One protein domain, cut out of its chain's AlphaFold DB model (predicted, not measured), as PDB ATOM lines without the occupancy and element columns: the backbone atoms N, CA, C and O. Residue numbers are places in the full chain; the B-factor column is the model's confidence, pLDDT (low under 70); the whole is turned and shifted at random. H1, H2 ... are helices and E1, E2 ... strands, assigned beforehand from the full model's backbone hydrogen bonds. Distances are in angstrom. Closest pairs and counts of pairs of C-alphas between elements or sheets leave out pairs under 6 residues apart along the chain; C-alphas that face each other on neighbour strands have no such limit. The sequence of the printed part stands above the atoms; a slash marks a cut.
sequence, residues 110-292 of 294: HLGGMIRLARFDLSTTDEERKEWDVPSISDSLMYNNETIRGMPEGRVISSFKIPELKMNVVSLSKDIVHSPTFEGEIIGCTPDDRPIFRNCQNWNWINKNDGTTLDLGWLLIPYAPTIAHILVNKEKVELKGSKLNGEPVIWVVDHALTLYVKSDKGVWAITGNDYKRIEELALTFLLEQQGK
ATOM      1  N   HIS A 110     174.804 196.236 185.004       92.88
ATOM      2  CA  HIS A 110     173.450 196.381 185.523       92.88
ATOM      3  C   HIS A 110     172.424 196.320 184.396       92.88
ATOM      4  O   HIS A 110     172.476 197.107 183.451       92.88
ATOM      5  N   LEU A 111     171.455 195.419 184.525       88.75
ATOM      6  CA  LEU A 111     170.296 195.304 183.646       88.75
ATOM      7  C   LEU A 111     169.062 194.949 184.478       88.75
ATOM      8  O   LEU A 111     169.038 193.924 185.161       88.75
ATOM      9  N   GLY A 112     168.033 195.800 184.423       80.56
ATOM     10  CA  GLY A 112     166.762 195.571 185.119       80.56
ATOM     11  C   GLY A 112     166.886 195.434 186.640       80.56
ATOM     12  O   GLY A 112     166.202 194.603 187.226       80.56
ATOM     13  N   GLY A 113     167.789 196.189 187.275       84.62
ATOM     14  CA  GLY A 113     168.013 196.135 188.728       84.62
ATOM     15  C   GLY A 113     168.866 194.955 189.215       84.62
ATOM     16  O   GLY A 113     169.060 194.799 190.417       84.62
ATOM     17  N   MET A 114     169.403 194.140 188.305       90.31
ATOM     18  CA  MET A 114     170.295 193.016 188.612       90.31
ATOM     19  C   MET A 114     171.622 193.171 187.879       90.31
ATOM     20  O   MET A 114     171.713 193.904 186.895       90.31
ATOM     21  N   ILE A 115     172.633 192.427 188.314       94.88
ATOM     22  CA  ILE A 115     173.900 192.310 187.593       94.88
ATOM     23  C   ILE A 115     173.838 191.073 186.693       94.88
ATOM     24  O   ILE A 115     173.375 190.004 187.097       94.88
ATOM     25  N   ARG A 116     174.284 191.208 185.444       92.94
ATOM     26  CA  ARG A 116     174.336 190.112 184.467       92.94
ATOM     27  C   ARG A 116     175.604 190.189 183.643       92.94
ATOM     28  O   ARG A 116     176.177 191.263 183.485       92.94
ATOM     29  N   LEU A 117     176.018 189.051 183.098       95.81
ATOM     30  CA  LEU A 117     177.061 189.028 182.085       95.81
ATOM     31  C   LEU A 117     176.580 189.822 180.860       95.81
ATOM     32  O   LEU A 117     175.458 189.613 180.390       95.81
ATOM     33  N   ALA A 118     177.404 190.752 180.379       96.00
ATOM     34  CA  ALA A 118     177.115 191.520 179.175       96.00
ATOM     35  C   ALA A 118     176.998 190.598 177.955       96.00
ATOM     36  O   ALA A 118     177.508 189.476 177.954       96.00
ATOM     37  N   ARG A 119     176.359 191.081 176.885       96.38
ATOM     38  CA  ARG A 119     176.296 190.349 175.618       96.38
ATOM     39  C   ARG A 119     177.716 190.029 175.148       96.38
ATOM     40  O   ARG A 119     178.599 190.889 175.175       96.38
ATOM     41  N   PHE A 120     177.922 188.802 174.691       96.56
ATOM     42  CA  PHE A 120     179.225 188.318 174.253       96.56
ATOM     43  C   PHE A 120     179.130 187.561 172.927       96.56
ATOM     44  O   PHE A 120     178.044 187.158 172.500       96.56
ATOM     45  N   ASP A 121     180.271 187.420 172.264       96.62
ATOM     46  CA  ASP A 121     180.431 186.646 171.045       96.62
ATOM     47  C   ASP A 121     180.444 185.147 171.370       96.62
ATOM     48  O   ASP A 121     181.323 184.640 172.070       96.62
ATOM     49  N   LEU A 122     179.430 184.439 170.870       93.00
ATOM     50  CA  LEU A 122     179.273 182.995 171.044       93.00
ATOM     51  C   LEU A 122     180.254 182.182 170.191       93.00
ATOM     52  O   LEU A 122     180.388 180.985 170.423       93.00
ATOM     53  N   SER A 123     180.912 182.806 169.210       96.44
ATOM     54  CA  SER A 123     181.926 182.143 168.390       96.44
ATOM     55  C   SER A 123     183.277 182.019 169.093       96.44
ATOM     56  O   SER A 123     184.039 181.118 168.752       96.44
ATOM     57  N   THR A 124     183.546 182.851 170.111       97.44
ATOM     58  CA  THR A 124     184.746 182.712 170.940       97.44
ATOM     59  C   THR A 124     184.673 181.409 171.729       97.44
ATOM     60  O   THR A 124     183.754 181.205 172.534       97.44
ATOM     61  N   THR A 125     185.658 180.546 171.525       97.75
ATOM     62  CA  THR A 125     185.771 179.223 172.154       97.75
ATOM     63  C   THR A 125     186.363 179.303 173.562       97.75
ATOM     64  O   THR A 125     186.996 180.292 173.938       97.75
ATOM     65  N   ASP A 126     186.162 178.263 174.373       97.88
ATOM     66  CA  ASP A 126     186.786 178.198 175.700       97.88
ATOM     67  C   ASP A 126     188.300 177.940 175.608       97.88
ATOM     68  O   ASP A 126     189.049 178.363 176.489       97.88
ATOM     69  N   GLU A 127     188.775 177.334 174.516       98.25
ATOM     70  CA  GLU A 127     190.194 177.246 174.173       98.25
ATOM     71  C   GLU A 127     190.803 178.638 173.979       98.25
ATOM     72  O   GLU A 127     191.799 178.958 174.630       98.25
ATOM     73  N   GLU A 128     190.166 179.503 173.179       98.12
ATOM     74  CA  GLU A 128     190.593 180.898 173.029       98.12
ATOM     75  C   GLU A 128     190.516 181.654 174.363       98.12
ATOM     76  O   GLU A 128     191.459 182.354 174.722       98.12
ATOM     77  N   ARG A 129     189.444 181.501 175.159       98.31
ATOM     78  CA  ARG A 129     189.371 182.132 176.497       98.31
ATOM     79  C   ARG A 129     190.548 181.710 177.374       98.31
ATOM     80  O   ARG A 129     191.206 182.559 177.977       98.31
ATOM     81  N   LYS A 130     190.873 180.417 177.386       97.81
ATOM     82  CA  LYS A 130     191.996 179.859 178.144       97.81
ATOM     83  C   LYS A 130     193.347 180.407 177.681       97.81
ATOM     84  O   LYS A 130     194.208 180.657 178.525       97.81
ATOM     85  N   GLU A 131     193.549 180.620 176.379       97.56
ATOM     86  CA  GLU A 131     194.771 181.243 175.847       97.56
ATOM     87  C   GLU A 131     195.011 182.646 176.410       97.56
ATOM     88  O   GLU A 131     196.169 183.028 176.617       97.56
ATOM     89  N   TRP A 132     193.926 183.364 176.714       97.75
ATOM     90  CA  TRP A 132     193.918 184.694 177.320       97.75
ATOM     91  C   TRP A 132     193.755 184.684 178.848       97.75
ATOM     92  O   TRP A 132     193.587 185.737 179.457       97.75
ATOM     93  N   ASP A 133     193.861 183.514 179.487       96.88
ATOM     94  CA  ASP A 133     193.702 183.338 180.939       96.88
ATOM     95  C   ASP A 133     192.326 183.827 181.457       96.88
ATOM     96  O   ASP A 133     192.196 184.301 182.588       96.88
ATOM     97  N   VAL A 134     191.298 183.713 180.609       97.38
ATOM     98  CA  VAL A 134     189.885 183.981 180.907       97.38
ATOM     99  C   VAL A 134     189.171 182.657 181.241       97.38
ATOM    100  O   VAL A 134     189.476 181.636 180.618       97.38
ATOM    101  N   PRO A 135     188.230 182.638 182.210       96.19
ATOM    102  CA  PRO A 135     187.426 181.453 182.523       96.19
ATOM    103  C   PRO A 135     186.599 180.939 181.342       96.19
ATOM    104  O   PRO A 135     186.384 181.647 180.359       96.19
ATOM    105  N   SER A 136     186.080 179.716 181.472       96.75
ATOM    106  CA  SER A 136     185.091 179.196 180.526       96.75
ATOM    107  C   SER A 136     183.833 180.065 180.523       96.75
ATOM    108  O   SER A 136     183.493 180.701 181.527       96.75
ATOM    109  N   ILE A 137     183.077 180.056 179.426       95.62
ATOM    110  CA  ILE A 137     181.824 180.815 179.404       95.62
ATOM    111  C   ILE A 137     180.812 180.294 180.432       95.62
ATOM    112  O   ILE A 137     180.050 181.072 181.011       95.62
ATOM    113  N   SER A 138     180.834 178.986 180.706       95.31
ATOM    114  CA  SER A 138     179.998 178.376 181.739       95.31
ATOM    115  C   SER A 138     180.330 178.932 183.124       95.31
ATOM    116  O   SER A 138     179.407 179.252 183.871       95.31
ATOM    117  N   ASP A 139     181.618 179.095 183.454       95.88
ATOM    118  CA  ASP A 139     182.055 179.712 184.712       95.88
ATOM    119  C   ASP A 139     181.555 181.155 184.838       95.88
ATOM    120  O   ASP A 139     181.038 181.543 185.890       95.88
ATOM    121  N   SER A 140     181.638 181.937 183.756       96.00
ATOM    122  CA  SER A 140     181.128 183.312 183.731       96.00
ATOM    123  C   SER A 140     179.606 183.372 183.918       96.00
ATOM    124  O   SER A 140     179.107 184.197 184.689       96.00
ATOM    125  N   LEU A 141     178.848 182.488 183.258       96.12
ATOM    126  CA  LEU A 141     177.382 182.439 183.352       96.12
ATOM    127  C   LEU A 141     176.885 181.986 184.730       96.12
ATOM    128  O   LEU A 141     175.867 182.495 185.204       96.12
ATOM    129  N   MET A 142     177.595 181.068 185.391       95.88
ATOM    130  CA  MET A 142     177.257 180.614 186.747       95.88
ATOM    131  C   MET A 142     177.858 181.476 187.863       95.88
ATOM    132  O   MET A 142     177.596 181.200 189.037       95.88
ATOM    133  N   TYR A 143     178.638 182.496 187.496       95.38
ATOM    134  CA  TYR A 143     179.411 183.347 188.392       95.38
ATOM    135  C   TYR A 143     180.315 182.547 189.345       95.38
ATOM    136  O   TYR A 143     180.134 182.539 190.565       95.38
ATOM    137  N   ASN A 144     181.278 181.815 188.788       94.00
ATOM    138  CA  ASN A 144     182.246 181.069 189.583       94.00
ATOM    139  C   ASN A 144     183.318 182.001 190.190       94.00
ATOM    140  O   ASN A 144     184.246 182.430 189.506       94.00
ATOM    141  N   ASN A 145     183.213 182.288 191.492       87.88
ATOM    142  CA  ASN A 145     184.156 183.164 192.204       87.88
ATOM    143  C   ASN A 145     185.607 182.664 192.215       87.88
ATOM    144  O   ASN A 145     186.511 183.459 192.450       87.88
ATOM    145  N   GLU A 146     185.840 181.365 192.019       89.06
ATOM    146  CA  GLU A 146     187.197 180.803 192.036       89.06
ATOM    147  C   GLU A 146     187.973 181.159 190.765       89.06
ATOM    148  O   GLU A 146     189.203 181.217 190.773       89.06
ATOM    149  N   THR A 147     187.258 181.399 189.664       89.69
ATOM    150  CA  THR A 147     187.852 181.628 188.345       89.69
ATOM    151  C   THR A 147     187.676 183.067 187.873       89.69
ATOM    152  O   THR A 147     188.569 183.607 187.215       89.69
ATOM    153  N   ILE A 148     186.568 183.721 188.231       91.81
ATOM    154  CA  ILE A 148     186.304 185.117 187.872       91.81
ATOM    155  C   ILE A 148     187.244 186.046 188.643       91.81
ATOM    156  O   ILE A 148     187.396 185.964 189.858       91.81
ATOM    157  N   ARG A 149     187.848 186.986 187.915       90.06
ATOM    158  CA  ARG A 149     188.769 187.996 188.449       90.06
ATOM    159  C   ARG A 149     188.220 189.396 188.216       90.06
ATOM    160  O   ARG A 149     187.405 189.610 187.323       90.06
ATOM    161  N   GLY A 150     188.692 190.363 189.001       86.12
ATOM    162  CA  GLY A 150     188.338 191.777 188.831       86.12
ATOM    163  C   GLY A 150     186.901 192.136 189.222       86.12
ATOM    164  O   GLY A 150     186.470 193.258 188.969       86.12
ATOM    165  N   MET A 151     186.173 191.209 189.845       90.44
ATOM    166  CA  MET A 151     184.819 191.418 190.349       90.44
ATOM    167  C   MET A 151     184.796 191.440 191.885       90.44
ATOM    168  O   MET A 151     185.688 190.864 192.512       90.44
ATOM    169  N   PRO A 152     183.797 192.095 192.510       90.25
ATOM    170  CA  PRO A 152     183.547 191.955 193.941       90.25
ATOM    171  C   PRO A 152     183.357 190.494 194.353       90.25
ATOM    172  O   PRO A 152     182.852 189.689 193.576       90.25
ATOM    173  N   GLU A 153     183.704 190.167 195.597       89.94
ATOM    174  CA  GLU A 153     183.438 188.838 196.152       89.94
ATOM    175  C   GLU A 153     181.933 188.536 196.107       89.94
ATOM    176  O   GLU A 153     181.130 189.280 196.679       89.94
ATOM    177  N   GLY A 154     181.553 187.458 195.421       92.88
ATOM    178  CA  GLY A 154     180.190 186.949 195.396       92.88
ATOM    179  C   GLY A 154     180.012 185.775 196.350       92.88
ATOM    180  O   GLY A 154     180.891 184.938 196.507       92.88
ATOM    181  N   ARG A 155     178.832 185.636 196.946       94.69
ATOM    182  CA  ARG A 155     178.447 184.441 197.704       94.69
ATOM    183  C   ARG A 155     177.152 183.878 197.152       94.69
ATOM    184  O   ARG A 155     176.173 184.609 197.016       94.69
ATOM    185  N   VAL A 156     177.117 182.576 196.880       95.94
ATOM    186  CA  VAL A 156     175.859 181.888 196.565       95.94
ATOM    187  C   VAL A 156     175.016 181.830 197.841       95.94
ATOM    188  O   VAL A 156     175.404 181.173 198.804       95.94
ATOM    189  N   ILE A 157     173.887 182.537 197.860       96.44
ATOM    190  CA  ILE A 157     172.996 182.636 199.033       96.44
ATOM    191  C   ILE A 157     171.785 181.703 198.944       96.44
ATOM    192  O   ILE A 157     171.262 181.270 199.965       96.44
ATOM    193  N   SER A 158     171.375 181.357 197.724       95.81
ATOM    194  CA  SER A 158     170.302 180.405 197.444       95.81
ATOM    195  C   SER A 158     170.629 179.648 196.160       95.81
ATOM    196  O   SER A 158     171.309 180.158 195.266       95.81
ATOM    197  N   SER A 159     170.133 178.424 196.028       96.44
ATOM    198  CA  SER A 159     170.182 177.681 194.770       96.44
ATOM    199  C   SER A 159     168.916 176.864 194.591       96.44
ATOM    200  O   SER A 159     168.376 176.335 195.559       96.44
ATOM    201  N   PHE A 160     168.461 176.735 193.350       97.25
ATOM    202  CA  PHE A 160     167.298 175.926 193.009       97.25
ATOM    203  C   PHE A 160     167.536 175.228 191.679       97.25
ATOM    204  O   PHE A 160     168.148 175.796 190.776       97.25
ATOM    205  N   LYS A 161     167.089 173.980 191.560       97.19
ATOM    206  CA  LYS A 161     167.323 173.151 190.379       97.19
ATOM    207  C   LYS A 161     166.007 172.574 189.879       97.19
ATOM    208  O   LYS A 161     165.254 171.990 190.652       97.19
ATOM    209  N   ILE A 162     165.786 172.709 188.581       94.38
ATOM    210  CA  ILE A 162     164.763 172.004 187.805       94.38
ATOM    211  C   ILE A 162     165.470 171.057 186.816       94.38
ATOM    212  O   ILE A 162     166.708 171.056 186.757       94.38
ATOM    213  N   PRO A 163     164.747 170.219 186.048       92.62
ATOM    214  CA  PRO A 163     165.369 169.487 184.951       92.62
ATOM    215  C   PRO A 163     166.153 170.438 184.037       92.62
ATOM    216  O   PRO A 163     165.639 171.473 183.628       92.62
ATOM    217  N   GLU A 164     167.416 170.099 183.768       90.25
ATOM    218  CA  GLU A 164     168.304 170.783 182.808       90.25
ATOM    219  C   GLU A 164     168.732 172.227 183.127       90.25
ATOM    220  O   GLU A 164     169.553 172.779 182.389       90.25
ATOM    221  N   LEU A 165     168.255 172.819 184.227       96.00
ATOM    222  CA  LEU A 165     168.649 174.159 184.668       96.00
ATOM    223  C   LEU A 165     168.769 174.247 186.194       96.00
ATOM    224  O   LEU A 165     167.857 173.903 186.948       96.00
ATOM    225  N   LYS A 166     169.896 174.784 186.654       97.44
ATOM    226  CA  LYS A 166     170.124 175.232 188.026       97.44
ATOM    227  C   LYS A 166     170.270 176.752 188.043       97.44
ATOM    228  O   LYS A 166     171.005 177.321 187.244       97.44
ATOM    229  N   MET A 167     169.606 177.403 188.987       97.75
ATOM    230  CA  MET A 167     169.781 178.822 189.269       97.75
ATOM    231  C   MET A 167     170.554 178.990 190.572       97.75
ATOM    232  O   MET A 167     170.139 178.457 191.605       97.75
ATOM    233  N   ASN A 168     171.646 179.748 190.528       96.62
ATOM    234  CA  ASN A 168     172.336 180.255 191.710       96.62
ATOM    235  C   ASN A 168     171.906 181.708 191.927       96.62
ATOM    236  O   ASN A 168     171.999 182.510 191.004       96.62
ATOM    237  N   VAL A 169     171.495 182.080 193.138       97.25
ATOM    238  CA  VAL A 169     171.411 183.501 193.504       97.25
ATOM    239  C   VAL A 169     172.723 183.882 194.164       97.25
ATOM    240  O   VAL A 169     173.091 183.306 195.190       97.25
ATOM    241  N   VAL A 170     173.424 184.835 193.562       97.06
ATOM    242  CA  VAL A 170     174.733 185.304 194.012       97.06
ATOM    243  C   VAL A 170     174.583 186.709 194.576       97.06
ATOM    244  O   VAL A 170     174.125 187.607 193.879       97.06
ATOM    245  N   SER A 171     174.975 186.900 195.834       96.44
ATOM    246  CA  SER A 171     175.085 188.224 196.441       96.44
ATOM    247  C   SER A 171     176.526 188.703 196.377       96.44
ATOM    248  O   SER A 171     177.394 188.092 197.000       96.44
ATOM    249  N   LEU A 172     176.768 189.809 195.684       95.75
ATOM    250  CA  LEU A 172     178.045 190.513 195.720       95.75
ATOM    251  C   LEU A 172     178.179 191.323 197.010       95.75
ATOM    252  O   LEU A 172     177.194 191.867 197.513       95.75
ATOM    253  N   SER A 173     179.407 191.410 197.520       92.31
ATOM    254  CA  SER A 173     179.773 192.180 198.718       92.31
ATOM    255  C   SER A 173     179.726 193.695 198.522       92.31
ATOM    256  O   SER A 173     179.662 194.453 199.487       92.31
ATOM    257  N   LYS A 174     179.789 194.149 197.272       90.50
ATOM    258  CA  LYS A 174     179.628 195.545 196.878       90.50
ATOM    259  C   LYS A 174     179.188 195.624 195.429       90.50
ATOM    260  O   LYS A 174     179.223 194.631 194.701       90.50
ATOM    261  N   ASP A 175     178.785 196.821 195.042       89.56
ATOM    262  CA  ASP A 175     178.355 197.077 193.684       89.56
ATOM    263  C   ASP A 175     179.514 197.005 192.677       89.56
ATOM    264  O   ASP A 175     180.691 197.132 193.041       89.56
ATOM    265  N   ILE A 176     179.181 196.795 191.404       89.75
ATOM    266  CA  ILE A 176     180.158 196.802 190.318       89.75
ATOM    267  C   ILE A 176     180.446 198.236 189.878       89.75
ATOM    268  O   ILE A 176     179.569 199.093 189.800       89.75
ATOM    269  N   VAL A 177     181.708 198.503 189.563       80.44
ATOM    270  CA  VAL A 177     182.139 199.807 189.050       80.44
ATOM    271  C   VAL A 177     182.198 199.735 187.523       80.44
ATOM    272  O   VAL A 177     182.388 198.668 186.945       80.44
ATOM    273  N   HIS A 178     182.058 200.879 186.853       78.44
ATOM    274  CA  HIS A 178     182.181 201.013 185.396       78.44
ATOM    275  C   HIS A 178     181.095 200.318 184.555       78.44
ATOM    276  O   HIS A 178     181.291 200.179 183.345       78.44
ATOM    277  N   SER A 179     179.932 199.977 185.122       86.12
ATOM    278  CA  SER A 179     178.774 199.579 184.309       86.12
ATOM    279  C   SER A 179     178.284 200.772 183.472       86.12
ATOM    280  O   SER A 179     177.984 201.823 184.040       86.12
ATOM    281  N   PRO A 180     178.216 200.667 182.134       87.69
ATOM    282  CA  PRO A 180     177.567 201.678 181.307       87.69
ATOM    283  C   PRO A 180     176.045 201.651 181.494       87.69
ATOM    284  O   PRO A 180     175.465 200.615 181.823       87.69
ATOM    285  N   THR A 181     175.409 202.784 181.214       85.88
ATOM    286  CA  THR A 181     173.977 202.846 180.908       85.88
ATOM    287  C   THR A 181     173.822 202.743 179.398       85.88
ATOM    288  O   THR A 181     174.603 203.341 178.659       85.88
ATOM    289  N   PHE A 182     172.827 201.993 178.937       85.12
ATOM    290  CA  PHE A 182     172.516 201.883 177.515       85.12
ATOM    291  C   PHE A 182     171.147 202.476 177.229       85.12
ATOM    292  O   PHE A 182     170.180 202.163 177.925       85.12
ATOM    293  N   GLU A 183     171.073 203.289 176.184       90.19
ATOM    294  CA  GLU A 183     169.808 203.770 175.645       90.19
ATOM    295  C   GLU A 183     169.066 202.637 174.925       90.19
ATOM    296  O   GLU A 183     169.667 201.667 174.447       90.19
ATOM    297  N   GLY A 184     167.740 202.745 174.910       92.50
ATOM    298  CA  GLY A 184     166.856 201.820 174.217       92.50
ATOM    299  C   GLY A 184     166.236 202.467 172.997       92.50
ATOM    300  O   GLY A 184     165.769 203.599 173.066       92.50
ATOM    301  N   GLU A 185     166.164 201.713 171.912       96.38
ATOM    302  CA  GLU A 185     165.414 202.080 170.718       96.38
ATOM    303  C   GLU A 185     164.063 201.367 170.724       96.38
ATOM    304  O   GLU A 185     163.949 200.235 171.203       96.38
ATOM    305  N   ILE A 186     163.032 202.016 170.185       96.88
ATOM    306  CA  ILE A 186     161.716 201.397 170.032       96.88
ATOM    307  C   ILE A 186     161.786 200.404 168.871       96.88
ATOM    308  O   ILE A 186     162.078 200.780 167.738       96.88
ATOM    309  N   ILE A 187     161.490 199.139 169.153       97.19
ATOM    310  CA  ILE A 187     161.517 198.044 168.169       97.19
ATOM    311  C   ILE A 187     160.123 197.532 167.794       97.19
ATOM    312  O   ILE A 187     159.996 196.632 166.968       97.19
ATOM    313  N   GLY A 188     159.081 198.072 168.422       95.62
ATOM    314  CA  GLY A 188     157.693 197.684 168.208       95.62
ATOM    315  C   GLY A 188     156.803 198.145 169.354       95.62
ATOM    316  O   GLY A 188     157.251 198.879 170.236       95.62
ATOM    317  N   CYS A 189     155.561 197.670 169.354       94.12
ATOM    318  CA  CYS A 189     154.588 197.925 170.410       94.12
ATOM    319  C   CYS A 189     153.936 196.618 170.869       94.12
ATOM    320  O   CYS A 189     153.848 195.645 170.115       94.12
ATOM    321  N   THR A 190     153.463 196.602 172.107       90.44
ATOM    322  CA  THR A 190     152.549 195.575 172.610       90.44
ATOM    323  C   THR A 190     151.146 195.723 171.992       90.44
ATOM    324  O   THR A 190     150.845 196.761 171.404       90.44
ATOM    325  N   PRO A 191     150.244 194.727 172.137       87.19
ATOM    326  CA  PRO A 191     148.864 194.836 171.648       87.19
ATOM    327  C   PRO A 191     148.056 195.998 172.248       87.19
ATOM    328  O   PRO A 191     147.115 196.472 171.620       87.19
ATOM    329  N   ASP A 192     148.414 196.456 173.452       87.81
ATOM    330  CA  ASP A 192     147.871 197.654 174.109       87.81
ATOM    331  C   ASP A 192     148.641 198.943 173.754       87.81
ATOM    332  O   ASP A 192     148.552 199.933 174.474       87.81
ATOM    333  N   ASP A 193     149.387 198.922 172.646       91.00
ATOM    334  CA  ASP A 193     150.087 200.057 172.033       91.00
ATOM    335  C   ASP A 193     151.163 200.709 172.923       91.00
ATOM    336  O   ASP A 193     151.453 201.904 172.833       91.00
ATOM    337  N   ARG A 194     151.790 199.919 173.808       92.12
ATOM    338  CA  ARG A 194     152.928 200.376 174.618       92.12
ATOM    339  C   ARG A 194     154.247 200.088 173.898       92.12
ATOM    340  O   ARG A 194     154.451 198.951 173.465       92.12
ATOM    341  N   PRO A 195     155.177 201.058 173.806       95.31
ATOM    342  CA  PRO A 195     156.460 200.845 173.145       95.31
ATOM    343  C   PRO A 195     157.291 199.741 173.809       95.31
ATOM    344  O   PRO A 195     157.437 199.700 175.033       95.31
ATOM    345  N   ILE A 196     157.882 198.883 172.980       96.88
ATOM    346  CA  ILE A 196     158.899 197.910 173.372       96.88
ATOM    347  C   ILE A 196     160.260 198.506 173.032       96.88
ATOM    348  O   ILE A 196     160.579 198.729 171.863       96.88
ATOM    349  N   PHE A 197     161.071 198.726 174.056       97.25
ATOM    350  CA  PHE A 197     162.437 199.208 173.926       97.25
ATOM    351  C   PHE A 197     163.411 198.037 173.840       97.25
ATOM    352  O   PHE A 197     163.194 197.002 174.474       97.25
ATOM    353  N   ARG A 198     164.511 198.212 173.107       97.31
ATOM    354  CA  ARG A 198     165.663 197.305 173.100       97.31
ATOM    355  C   ARG A 198     166.957 198.100 173.120       97.31
ATOM    356  O   ARG A 198     167.110 199.044 172.356       97.31
ATOM    357  N   ASN A 199     167.913 197.669 173.937       96.38
ATOM    358  CA  ASN A 199     169.271 198.210 173.902       96.38
ATOM    359  C   ASN A 199     170.241 197.300 173.123       96.38
ATOM    360  O   ASN A 199     169.924 196.165 172.758       96.38
ATOM    361  N   CYS A 200     171.472 197.772 172.921       95.62
ATOM    362  CA  CYS A 200     172.527 197.032 172.214       95.62
ATOM    363  C   CYS A 200     172.920 195.679 172.859       95.62
ATOM    364  O   CYS A 200     173.486 194.801 172.197       95.62
ATOM    365  N   GLN A 201     172.566 195.470 174.132       95.25
ATOM    366  CA  GLN A 201     172.768 194.218 174.869       95.25
ATOM    367  C   GLN A 201     171.624 193.212 174.659       95.25
ATOM    368  O   GLN A 201     171.610 192.164 175.298       95.25
ATOM    369  N   ASN A 202     170.677 193.506 173.761       95.19
ATOM    370  CA  ASN A 202     169.451 192.738 173.517       95.19
ATOM    371  C   ASN A 202     168.509 192.651 174.728       95.19
ATOM    372  O   ASN A 202     167.607 191.810 174.734       95.19
ATOM    373  N   TRP A 203     168.686 193.506 175.738       96.31
ATOM    374  CA  TRP A 203     167.703 193.633 176.804       96.31
ATOM    375  C   TRP A 203     166.501 194.393 176.259       96.31
ATOM    376  O   TRP A 203     166.661 195.472 175.689       96.31
ATOM    377  N   ASN A 204     165.321 193.800 176.407       97.25
ATOM    378  CA  ASN A 204     164.063 194.387 175.978       97.25
ATOM    379  C   ASN A 204     163.256 194.796 177.199       97.25
ATOM    380  O   ASN A 204     163.305 194.101 178.219       97.25
ATOM    381  N   TRP A 205     162.482 195.868 177.093       96.62
ATOM    382  CA  TRP A 205     161.567 196.245 178.156       96.62
ATOM    383  C   TRP A 205     160.400 197.102 177.689       96.62
ATOM    384  O   TRP A 205     160.410 197.688 176.610       96.62
ATOM    385  N   ILE A 206     159.397 197.170 178.555       95.44
ATOM    386  CA  ILE A 206     158.231 198.034 178.462       95.44
ATOM    387  C   ILE A 206     158.170 198.840 179.759       95.44
ATOM    388  O   ILE A 206     158.372 198.301 180.855       95.44
ATOM    389  N   ASN A 207     157.877 200.131 179.639       93.44
ATOM    390  CA  ASN A 207     157.664 200.999 180.791       93.44
ATOM    391  C   ASN A 207     156.198 200.958 181.257       93.44
ATOM    392  O   ASN A 207     155.277 200.575 180.528       93.44
ATOM    393  N   LYS A 208     155.972 201.377 182.501       90.00
ATOM    394  CA  LYS A 208     154.640 201.684 183.023       90.00
ATOM    395  C   LYS A 208     154.060 202.878 182.262       90.00
ATOM    396  O   LYS A 208     154.753 203.565 181.514       90.00
ATOM    397  N   ASN A 209     152.782 203.163 182.497       85.44
ATOM    398  CA  ASN A 209     152.084 204.287 181.860       85.44
ATOM    399  C   ASN A 209     152.699 205.660 182.197       85.44
ATOM    400  O   ASN A 209     152.438 206.627 181.491       85.44
ATOM    401  N   ASP A 210     153.519 205.745 183.250       84.25
ATOM    402  CA  ASP A 210     154.318 206.933 183.579       84.25
ATOM    403  C   ASP A 210     155.495 207.173 182.610       84.25
ATOM    404  O   ASP A 210     156.178 208.190 182.707       84.25
ATOM    405  N   GLY A 211     155.756 206.230 181.699       76.94
ATOM    406  CA  GLY A 211     156.790 206.293 180.672       76.94
ATOM    407  C   GLY A 211     158.224 206.117 181.173       76.94
ATOM    408  O   GLY A 211     159.130 206.056 180.345       76.94
ATOM    409  N   THR A 212     158.457 206.008 182.484       76.44
ATOM    410  CA  THR A 212     159.806 206.076 183.079       76.44
ATOM    411  C   THR A 212     160.151 204.875 183.947       76.44
ATOM    412  O   THR A 212     161.320 204.503 184.044       76.44
ATOM    413  N   THR A 213     159.156 204.228 184.547       85.12
ATOM    414  CA  THR A 213     159.377 203.077 185.419       85.12
ATOM    415  C   THR A 213     159.286 201.783 184.622       85.12
ATOM    416  O   THR A 213     158.322 201.581 183.893       85.12
ATOM    417  N   LEU A 214     160.228 200.858 184.818       89.50
ATOM    418  CA  LEU A 214     160.153 199.510 184.246       89.50
ATOM    419  C   LEU A 214     158.868 198.791 184.705       89.50
ATOM    420  O   LEU A 214     158.610 198.662 185.906       89.50
ATOM    421  N   ASP A 215     158.076 198.299 183.753       92.38
ATOM    422  CA  ASP A 215     156.936 197.412 184.022       92.38
ATOM    423  C   ASP A 215     157.344 195.946 183.862       92.38
ATOM    424  O   ASP A 215     157.196 195.138 184.783       92.38
ATOM    425  N   LEU A 216     157.912 195.628 182.698       95.44
ATOM    426  CA  LEU A 216     158.305 194.281 182.305       95.44
ATOM    427  C   LEU A 216     159.556 194.354 181.430       95.44
ATOM    428  O   LEU A 216     159.622 195.169 180.514       95.44
ATOM    429  N   GLY A 217     160.541 193.500 181.687       96.31
ATOM    430  CA  GLY A 217     161.759 193.401 180.889       96.31
ATOM    431  C   GLY A 217     162.190 191.956 180.691       96.31
ATOM    432  O   GLY A 217     161.937 191.107 181.541       96.31
ATOM    433  N   TRP A 218     162.842 191.662 179.571       97.38
ATOM    434  CA  TRP A 218     163.282 190.309 179.251       97.38
ATOM    435  C   TRP A 218     164.589 190.281 178.465       97.38
ATOM    436  O   TRP A 218     164.907 191.170 177.668       97.38
ATOM    437  N   LEU A 219     165.357 189.223 178.702       96.69
ATOM    438  CA  LEU A 219     166.640 188.962 178.065       96.69
ATOM    439  C   LEU A 219     166.754 187.468 177.756       96.69
ATOM    440  O   LEU A 219     166.468 186.635 178.618       96.69
ATOM    441  N   LEU A 220     167.201 187.136 176.546       96.38
ATOM    442  CA  LEU A 220     167.588 185.771 176.204       96.38
ATOM    443  C   LEU A 220     169.054 185.566 176.574       96.38
ATOM    444  O   LEU A 220     169.939 186.213 176.012       96.38
ATOM    445  N   ILE A 221     169.300 184.659 177.508       95.50
ATOM    446  CA  ILE A 221     170.637 184.271 177.948       95.50
ATOM    447  C   ILE A 221     171.010 182.973 177.218       95.50
ATOM    448  O   ILE A 221     170.156 182.088 177.095       95.50
ATOM    449  N   PRO A 222     172.252 182.818 176.733       94.38
ATOM    450  CA  PRO A 222     172.724 181.543 176.204       94.38
ATOM    451  C   PRO A 222     172.509 180.399 177.198       94.38
ATOM    452  O   PRO A 222     172.565 180.592 178.413       94.38
ATOM    453  N   TYR A 223     172.241 179.201 176.683       93.31
ATOM    454  CA  TYR A 223     172.022 178.050 177.550       93.31
ATOM    455  C   TYR A 223     173.299 177.695 178.323       93.31
ATOM    456  O   TYR A 223     174.356 177.485 177.734       93.31
ATOM    457  N   ALA A 224     173.157 177.559 179.641       93.81
ATOM    458  CA  ALA A 224     174.113 176.891 180.507       93.81
ATOM    459  C   ALA A 224     173.348 176.055 181.548       93.81
ATOM    460  O   ALA A 224     172.294 176.493 182.023       93.81
ATOM    461  N   PRO A 225     173.868 174.882 181.960       94.25
ATOM    462  CA  PRO A 225     173.232 174.056 182.988       94.25
ATOM    463  C   PRO A 225     173.085 174.766 184.337       94.25
ATOM    464  O   PRO A 225     172.210 174.412 185.126       94.25
ATOM    465  N   THR A 226     173.952 175.743 184.620       97.38
ATOM    466  CA  THR A 226     173.847 176.624 185.785       97.38
ATOM    467  C   THR A 226     173.968 178.078 185.348       97.38
ATOM    468  O   THR A 226     174.902 178.426 184.633       97.38
ATOM    469  N   ILE A 227     173.045 178.923 185.801       97.12
ATOM    470  CA  ILE A 227     173.052 180.372 185.566       97.12
ATOM    471  C   ILE A 227     173.008 181.089 186.917       97.12
ATOM    472  O   ILE A 227     172.372 180.613 187.861       97.12
ATOM    473  N   ALA A 228     173.688 182.230 187.015       97.06
ATOM    474  CA  ALA A 228     173.619 183.117 188.164       97.06
ATOM    475  C   ALA A 228     172.572 184.228 187.980       97.06
ATOM    476  O   ALA A 228     172.521 184.917 186.961       97.06
ATOM    477  N   HIS A 229     171.780 184.448 189.023       97.19
ATOM    478  CA  HIS A 229     171.016 185.663 189.261       97.19
ATOM    479  C   HIS A 229     171.797 186.494 190.287       97.19
ATOM    480  O   HIS A 229     171.868 186.119 191.459       97.19
ATOM    481  N   ILE A 230     172.422 187.591 189.851       96.69
ATOM    482  CA  ILE A 230     173.378 188.342 190.674       96.69
ATOM    483  C   ILE A 230     172.719 189.608 191.232       96.69
ATOM    484  O   ILE A 230     172.162 190.420 190.490       96.69
ATOM    485  N   LEU A 231     172.813 189.773 192.549       95.69
ATOM    486  CA  LEU A 231     172.326 190.913 193.325       95.69
ATOM    487  C   LEU A 231     173.455 191.439 194.220       95.69
ATOM    488  O   LEU A 231     174.492 190.799 194.366       95.69
ATOM    489  N   VAL A 232     173.249 192.595 194.845       94.31
ATOM    490  CA  VAL A 232     174.226 193.220 195.749       94.31
ATOM    491  C   VAL A 232     173.664 193.238 197.169       94.31
ATOM    492  O   VAL A 232     172.501 193.595 197.360       94.31
ATOM    493  N   ASN A 233     174.481 192.871 198.161       92.88
ATOM    494  CA  ASN A 233     174.157 192.953 199.591       92.88
ATOM    495  C   ASN A 233     172.828 192.282 199.994       92.88
ATOM    496  O   ASN A 233     172.040 192.833 200.764       92.88
ATOM    497  N   LYS A 234     172.571 191.076 199.479       92.69
ATOM    498  CA  LYS A 234     171.409 190.256 199.836       92.69
ATOM    499  C   LYS A 234     171.819 189.094 200.732       92.69
ATOM    500  O   LYS A 234     172.776 188.375 200.461       92.69
ATOM    501  N   GLU A 235     171.049 188.870 201.790       91.81
ATOM    502  CA  GLU A 235     171.272 187.735 202.691       91.81
ATOM    503  C   GLU A 235     170.482 186.500 202.270       91.81
ATOM    504  O   GLU A 235     170.994 185.384 202.324       91.81
ATOM    505  N   LYS A 236     169.238 186.705 201.832       90.38
ATOM    506  CA  LYS A 236     168.327 185.642 201.427       90.38
ATOM    507  C   LYS A 236     167.415 186.133 200.315       90.38
ATOM    508  O   LYS A 236     166.940 187.262 200.350       90.38
ATOM    509  N   VAL A 237     167.160 185.251 199.359       95.25
ATOM    510  CA  VAL A 237     166.208 185.448 198.263       95.25
ATOM    511  C   VAL A 237     165.416 184.161 198.099       95.25
ATOM    512  O   VAL A 237     165.984 183.065 198.193       95.25
ATOM    513  N   GLU A 238     164.110 184.290 197.891       96.25
ATOM    514  CA  GLU A 238     163.242 183.140 197.680       96.25
ATOM    515  C   GLU A 238     163.401 182.616 196.249       96.25
ATOM    516  O   GLU A 238     163.373 183.365 195.270       96.25
ATOM    517  N   LEU A 239     163.567 181.299 196.149       96.81
ATOM    518  CA  LEU A 239     163.550 180.560 194.897       96.81
ATOM    519  C   LEU A 239     162.417 179.546 194.944       96.81
ATOM    520  O   LEU A 239     162.329 178.771 195.898       96.81
ATOM    521  N   LYS A 240     161.595 179.502 193.898       95.56
ATOM    522  CA  LYS A 240     160.537 178.495 193.767       95.56
ATOM    523  C   LYS A 240     160.451 177.966 192.346       95.56
ATOM    524  O   LYS A 240     160.659 178.699 191.385       95.56
ATOM    525  N   GLY A 241     160.132 176.685 192.220       95.44
ATOM    526  CA  GLY A 241     159.823 176.061 190.941       95.44
ATOM    527  C   GLY A 241     158.321 176.069 190.686       95.44
ATOM    528  O   GLY A 241     157.535 175.892 191.616       95.44
ATOM    529  N   SER A 242     157.921 176.226 189.432       95.50
ATOM    530  CA  SER A 242     156.556 175.930 188.986       95.50
ATOM    531  C   SER A 242     156.590 175.296 187.594       95.50
ATOM    532  O   SER A 242     157.654 174.903 187.106       95.50
ATOM    533  N   LYS A 243     155.420 175.136 186.974       95.38
ATOM    534  CA  LYS A 243     155.304 174.731 185.574       95.38
ATOM    535  C   LYS A 243     154.529 175.783 184.802       95.38
ATOM    536  O   LYS A 243     153.532 176.286 185.313       95.38
ATOM    537  N   LEU A 244     154.950 176.043 183.573       94.56
ATOM    538  CA  LEU A 244     154.278 176.927 182.633       94.56
ATOM    539  C   LEU A 244     154.128 176.190 181.300       94.56
ATOM    540  O   LEU A 244     155.121 175.795 180.705       94.56
ATOM    541  N   ASN A 245     152.890 175.943 180.861       92.44
ATOM    542  CA  ASN A 245     152.596 175.092 179.695       92.44
ATOM    543  C   ASN A 245     153.293 173.711 179.738       92.44
ATOM    544  O   ASN A 245     153.808 173.222 178.741       92.44
ATOM    545  N   GLY A 246     153.360 173.100 180.926       91.62
ATOM    546  CA  GLY A 246     154.048 171.822 181.145       91.62
ATOM    547  C   GLY A 246     155.565 171.929 181.346       91.62
ATOM    548  O   GLY A 246     156.134 171.043 181.989       91.62
ATOM    549  N   GLU A 247     156.187 173.028 180.915       93.31
ATOM    550  CA  GLU A 247     157.626 173.265 181.038       93.31
ATOM    551  C   GLU A 247     158.008 173.711 182.454       93.31
ATOM    552  O   GLU A 247     157.309 174.531 183.059       93.31
ATOM    553  N   PRO A 248     159.104 173.188 183.029       96.12
ATOM    554  CA  PRO A 248     159.565 173.611 184.340       96.12
ATOM    555  C   PRO A 248     160.159 175.026 184.289       96.12
ATOM    556  O   PRO A 248     160.955 175.354 183.409       96.12
ATOM    557  N   VAL A 249     159.824 175.853 185.281       97.25
ATOM    558  CA  VAL A 249     160.338 177.227 185.411       97.25
ATOM    559  C   VAL A 249     160.892 177.477 186.812       97.25
ATOM    560  O   VAL A 249     160.469 176.836 187.778       97.25
ATOM    561  N   ILE A 250     161.831 178.419 186.929       98.25
ATOM    562  CA  ILE A 250     162.360 178.896 188.215       98.25
ATOM    563  C   ILE A 250     161.962 180.355 188.405       98.25
ATOM    564  O   ILE A 250     162.263 181.199 187.569       98.25
ATOM    565  N   TRP A 251     161.374 180.666 189.550       98.19
ATOM    566  CA  TRP A 251     161.169 182.026 190.018       98.19
ATOM    567  C   TRP A 251     162.252 182.428 191.007       98.19
ATOM    568  O   TRP A 251     162.563 181.680 191.934       98.19
ATOM    569  N   VAL A 252     162.754 183.646 190.837       97.44
ATOM    570  CA  VAL A 252     163.526 184.395 191.826       97.44
ATOM    571  C   VAL A 252     162.634 185.523 192.330       97.44
ATOM    572  O   VAL A 252     162.188 186.352 191.534       97.44
ATOM    573  N   VAL A 253     162.345 185.527 193.630       95.94
ATOM    574  CA  VAL A 253     161.417 186.469 194.268       95.94
ATOM    575  C   VAL A 253     162.192 187.323 195.268       95.94
ATOM    576  O   VAL A 253     162.649 186.838 196.304       95.94
ATOM    577  N   ASP A 254     162.355 188.600 194.926       91.31
ATOM    578  CA  ASP A 254     162.929 189.651 195.773       91.31
ATOM    579  C   ASP A 254     162.039 190.909 195.651       91.31
ATOM    580  O   ASP A 254     160.817 190.788 195.580       91.31
ATOM    581  N   HIS A 255     162.608 192.118 195.594       87.88
ATOM    582  CA  HIS A 255     161.854 193.340 195.308       87.88
ATOM    583  C   HIS A 255     161.204 193.318 193.912       87.88
ATOM    584  O   HIS A 255     160.188 193.974 193.700       87.88
ATOM    585  N   ALA A 256     161.786 192.553 192.985       91.62
ATOM    586  CA  ALA A 256     161.240 192.243 191.673       91.62
ATOM    587  C   ALA A 256     161.055 190.726 191.525       91.62
ATOM    588  O   ALA A 256     161.746 189.922 192.161       91.62
ATOM    589  N   LEU A 257     160.135 190.334 190.647       95.75
ATOM    590  CA  LEU A 257     159.886 188.947 190.277       95.75
ATOM    591  C   LEU A 257     160.668 188.643 189.007       95.75
ATOM    592  O   LEU A 257     160.512 189.356 188.019       95.75
ATOM    593  N   THR A 258     161.490 187.595 189.007       97.44
ATOM    594  CA  THR A 258     162.148 187.122 187.781       97.44
ATOM    595  C   THR A 258     161.841 185.657 187.528       97.44
ATOM    596  O   THR A 258     162.205 184.806 188.338       97.44
ATOM    597  N   LEU A 259     161.224 185.360 186.388       98.00
ATOM    598  CA  LEU A 259     161.019 184.005 185.893       98.00
ATOM    599  C   LEU A 259     162.139 183.626 184.924       98.00
ATOM    600  O   LEU A 259     162.490 184.386 184.022       98.00
ATOM    601  N   TYR A 260     162.674 182.426 185.117       97.69
ATOM    602  CA  TYR A 260     163.603 181.770 184.218       97.69
ATOM    603  C   TYR A 260     162.946 180.549 183.595       97.69
ATOM    604  O   TYR A 260     162.452 179.672 184.309       97.69
ATOM    605  N   VAL A 261     162.991 180.479 182.269       95.56
ATOM    606  CA  VAL A 261     162.448 179.359 181.502       95.56
ATOM    607  C   VAL A 261     163.397 178.974 180.375       95.56
ATOM    608  O   VAL A 261     163.911 179.830 179.649       95.56
ATOM    609  N   LYS A 262     163.672 177.669 180.265       94.50
ATOM    610  CA  LYS A 262     164.491 177.117 179.187       94.50
ATOM    611  C   LYS A 262     163.681 177.066 177.893       94.50
ATOM    612  O   LYS A 262     162.468 176.918 177.893       94.50
ATOM    613  N   SER A 263     164.406 177.219 176.803       91.62
ATOM    614  CA  SER A 263     163.926 177.452 175.462       91.62
ATOM    615  C   SER A 263     164.901 176.779 174.477       91.62
ATOM    616  O   SER A 263     166.053 176.515 174.841       91.62
ATOM    617  N   ASP A 264     164.493 176.498 173.236       88.75
ATOM    618  CA  ASP A 264     165.392 175.942 172.200       88.75
ATOM    619  C   ASP A 264     166.573 176.878 171.868       88.75
ATOM    620  O   ASP A 264     167.657 176.427 171.503       88.75
ATOM    621  N   LYS A 265     166.375 178.189 172.042       90.88
ATOM    622  CA  LYS A 265     167.372 179.239 171.785       90.88
ATOM    623  C   LYS A 265     168.239 179.584 173.002       90.88
ATOM    624  O   LYS A 265     169.217 180.311 172.846       90.88
ATOM    625  N   GLY A 266     167.878 179.149 174.212       94.50
ATOM    626  CA  GLY A 266     168.570 179.551 175.442       94.50
ATOM    627  C   GLY A 266     167.675 179.553 176.680       94.50
ATOM    628  O   GLY A 266     166.736 178.773 176.787       94.50
ATOM    629  N   VAL A 267     167.956 180.442 177.629       96.69
ATOM    630  CA  VAL A 267     167.152 180.649 178.839       96.69
ATOM    631  C   VAL A 267     166.619 182.074 178.837       96.69
ATOM    632  O   VAL A 267     167.387 183.036 178.868       96.69
ATOM    633  N   TRP A 268     165.300 182.221 178.809       97.25
ATOM    634  CA  TRP A 268     164.668 183.521 178.988       97.25
ATOM    635  C   TRP A 268     164.703 183.905 180.459       97.25
ATOM    636  O   TRP A 268     164.289 183.120 181.308       97.25
ATOM    637  N   ALA A 269     165.179 185.113 180.745       97.31
ATOM    638  CA  ALA A 269     165.019 185.774 182.030       97.31
ATOM    639  C   ALA A 269     164.012 186.911 181.855       97.31
ATOM    640  O   ALA A 269     164.267 187.833 181.080       97.31
ATOM    641  N   ILE A 270     162.879 186.833 182.549       97.50
ATOM    642  CA  ILE A 270     161.774 187.787 182.428       97.50
ATOM    643  C   ILE A 270     161.514 188.383 183.801       97.50
ATOM    644  O   ILE A 270     161.178 187.658 184.734       97.50
ATOM    645  N   THR A 271     161.682 189.693 183.922       96.62
ATOM    646  CA  THR A 271     161.601 190.429 185.180       96.62
ATOM    647  C   THR A 271     160.466 191.437 185.140       96.62
ATOM    648  O   THR A 271     160.337 192.197 184.184       96.62
ATOM    649  N   GLY A 272     159.675 191.490 186.205       95.25
ATOM    650  CA  GLY A 272     158.603 192.462 186.378       95.25
ATOM    651  C   GLY A 272     158.076 192.463 187.809       95.25
ATOM    652  O   GLY A 272     158.709 191.924 188.717       95.25
ATOM    653  N   ASN A 273     156.898 193.052 188.004       93.81
ATOM    654  CA  ASN A 273     156.268 193.177 189.326       93.81
ATOM    655  C   ASN A 273     154.944 192.401 189.456       93.81
ATOM    656  O   ASN A 273     154.332 192.419 190.518       93.81
ATOM    657  N   ASP A 274     154.501 191.727 188.391       94.44
ATOM    658  CA  ASP A 274     153.241 190.986 188.341       94.44
ATOM    659  C   ASP A 274     153.467 189.579 187.771       94.44
ATOM    660  O   ASP A 274     153.988 189.425 186.665       94.44
ATOM    661  N   TYR A 275     153.084 188.549 188.533       96.19
ATOM    662  CA  TYR A 275     153.276 187.145 188.144       96.19
ATOM    663  C   TYR A 275     152.588 186.819 186.819       96.19
ATOM    664  O   TYR A 275     153.200 186.205 185.949       96.19
ATOM    665  N   LYS A 276     151.337 187.260 186.655       95.44
ATOM    666  CA  LYS A 276     150.508 186.900 185.507       95.44
ATOM    667  C   LYS A 276     151.081 187.472 184.212       95.44
ATOM    668  O   LYS A 276     151.227 186.735 183.246       95.44
ATOM    669  N   ARG A 277     151.484 188.745 184.203       94.19
ATOM    670  CA  ARG A 277     152.121 189.383 183.037       94.19
ATOM    671  C   ARG A 277     153.434 188.714 182.641       94.19
ATOM    672  O   ARG A 277     153.712 188.556 181.455       94.19
ATOM    673  N   ILE A 278     154.242 188.326 183.628       97.00
ATOM    674  CA  ILE A 278     155.499 187.610 183.382       97.00
ATOM    675  C   ILE A 278     155.219 186.237 182.757       97.00
ATOM    676  O   ILE A 278     155.874 185.870 181.784       97.00
ATOM    677  N   GLU A 279     154.242 185.496 183.284       97.12
ATOM    678  CA  GLU A 279     153.833 184.196 182.741       97.12
ATOM    679  C   GLU A 279     153.246 184.315 181.332       97.12
ATOM    680  O   GLU A 279     153.601 183.519 180.468       97.12
ATOM    681  N   GLU A 280     152.406 185.317 181.068       95.25
ATOM    682  CA  GLU A 280     151.841 185.581 179.739       95.25
ATOM    683  C   GLU A 280     152.943 185.809 178.696       95.25
ATOM    684  O   GLU A 280     152.927 185.166 177.648       95.25
ATOM    685  N   LEU A 281     153.942 186.645 178.999       95.38
ATOM    686  CA  LEU A 281     155.078 186.865 178.098       95.38
ATOM    687  C   LEU A 281     155.955 185.609 177.953       95.38
ATOM    688  O   LEU A 281     156.427 185.283 176.868       95.38
ATOM    689  N   ALA A 282     156.174 184.873 179.038       96.06
ATOM    690  CA  ALA A 282     156.927 183.627 178.980       96.06
ATOM    691  C   ALA A 282     156.230 182.574 178.101       96.06
ATOM    692  O   ALA A 282     156.895 181.860 177.348       96.06
ATOM    693  N   LEU A 283     154.894 182.508 178.148       94.88
ATOM    694  CA  LEU A 283     154.091 181.639 177.290       94.88
ATOM    695  C   LEU A 283     154.254 181.994 175.815       94.88
ATOM    696  O   LEU A 283     154.379 181.073 175.011       94.88
ATOM    697  N   THR A 284     154.304 183.280 175.441       93.06
ATOM    698  CA  THR A 284     154.513 183.645 174.029       93.06
ATOM    699  C   THR A 284     155.850 183.115 173.522       93.06
ATOM    700  O   THR A 284     155.901 182.512 172.453       93.06
ATOM    701  N   PHE A 285     156.915 183.231 174.322       92.12
ATOM    702  CA  PHE A 285     158.222 182.699 173.945       92.12
ATOM    703  C   PHE A 285     158.256 181.175 173.845       92.12
ATOM    704  O   PHE A 285     158.954 180.662 172.980       92.12
ATOM    705  N   LEU A 286     157.519 180.451 174.690       89.12
ATOM    706  CA  LEU A 286     157.412 178.992 174.596       89.12
ATOM    707  C   LEU A 286     156.592 178.552 173.374       89.12
ATOM    708  O   LEU A 286     156.964 177.609 172.678       89.12
ATOM    709  N   LEU A 287     155.485 179.237 173.079       87.12
ATOM    710  CA  LEU A 287     154.613 178.904 171.950       87.12
ATOM    711  C   LEU A 287     155.278 179.200 170.599       87.12
ATOM    712  O   LEU A 287     155.156 178.402 169.672       87.12
ATOM    713  N   GLU A 288     156.061 180.280 170.495       81.81
ATOM    714  CA  GLU A 288     156.885 180.573 169.312       81.81
ATOM    715  C   GLU A 288     157.884 179.449 168.978       81.81
ATOM    716  O   GLU A 288     158.314 179.317 167.831       81.81
ATOM    717  N   GLN A 289     158.259 178.624 169.959       69.50
ATOM    718  CA  GLN A 289     159.190 177.501 169.776       69.50
ATOM    719  C   GLN A 289     158.481 176.258 169.270       69.50
ATOM    720  O   GLN A 289     158.992 175.558 168.398       69.50
ATOM    721  N   GLN A 290     157.278 176.021 169.787       62.44
ATOM    722  CA  GLN A 290     156.417 174.920 169.367       62.44
ATOM    723  C   GLN A 290     155.834 175.155 167.956       62.44
ATOM    724  O   GLN A 290     155.438 174.202 167.295       62.44
ATOM    725  N   GLY A 291     155.840 176.404 167.469       54.41
ATOM    726  CA  GLY A 291     155.308 176.828 166.168       54.41
ATOM    727  C   GLY A 291     156.229 176.685 164.946       54.41
ATOM    728  O   GLY A 291     155.849 177.124 163.861       54.41
ATOM    729  N   LYS A 292     157.410 176.056 165.038       45.97
ATOM    730  CA  LYS A 292     158.151 175.626 163.832       45.97
ATOM    731  C   LYS A 292     157.543 174.335 163.268       45.97
ATOM    732  O   LYS A 292     158.124 173.276 163.447       45.97
TER     733      LYS A 292
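This is residues 110 to 292 of the 294 residues of an uncharacterized protein of Falsibacillus albus (UniProt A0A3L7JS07). A strongly twisted sheet of eight strands curls round helix H3 on one face, and its opposite face is partly covered by a smaller sheet, E2, E3 and E8, whose strands cross its own, as a sandwich. H2 stands up from the small sheet over E8, and H1 lies beyond H2 at one end of the whole. The 183 printed residues hold three named helices and twelve named strands, in the order E1 H1 H2 E2 E3 E4 E5 E6 E7 E8 E9 E10 E11 E12 H3, and the class is mixed. The large sheet, E4 E5 E6 E7 E12 E11 E10 E9, is antiparallel; the small one, E2 E3 E8, is mixed. The whole is compact, with a radius of gyration of the C-alphas of 16.4 A and spans of 48 by 36 by 36 A.

Find C-alpha 114 at (170.295, 193.016, 188.612), where E1 runs to residue 117. H1 is 126 to 131 and H2 137 to 142. E2, 154 to 162, is 22.8 A long and bends by 62 degrees at residue 157; E3, 165 to 172, is 21.9 A. Next come E4, 185 to 189, E5, 195 to 198, E6, 204 to 207, E7, 214 to 221, and E8, 226 to 232. E9, 238 to 244, E10, 247 to 253, E11, 257 to 263, and E12, 266 to 272, follow. H3, 275 to 290, is 22.6 A long and ends at C-alpha 290, (156.417, 174.920, 169.367).

In the large sheet E4 E5 E6 E7 and E9 E10 E11 E12 are meanders, each strand the antiparallel neighbour of the one before. Look for N 187 and O 196 of E4 and E5, 2.9 A apart, and N 251 and O 240 of E10 and E9, 2.8 A. E7 of the one meander and E12 of the other are antiparallel neighbours, with N 219 and O 269 at 3.0 A. H3 is on one face, making two layers, helix and sheet; its closest C-alphas to E12 are Ile 278 and Ile 270, 6.3 A. In the small sheet, E2 and E3 form a hairpin, N 157 to O 169 at 2.9 A, and E3 and E8 are parallel, N 170 to O 229 at 2.9 A. The facing parts of the two sheets are 10.2 A centre to centre, their strands at 41 degrees; the C-alphas of Phe 160 and Leu 239 are the closest of E2 and E9, 6.3 A. H2 has a height over the small sheet of 8.6 A, its Met 142 nearest E8 at Ile 227, C-alphas 4.4 A apart. H1 and H2 are close but not clearly touching, Asp 126 to Ile 137 at 6.7 A between C-alphas, and only just about perpendicular at 72 degrees. E1 pairs with no named strand; its closest C-alphas with E8 are Ile 115 and Ile 230, 5.1 A. Every O i to N i+4 pair is within hydrogen-bond range in H1 and H2, and 11 of 12 in H3.

The C-alphas farthest apart, of Glu 131 and Asp 192, are 49.7 A from each other. The printed part has no cut. The links H2 to E2 and E3 to E4 are long. The mean pLDDT of the printed part is 92.9, and residues 289 to 292 are under 70.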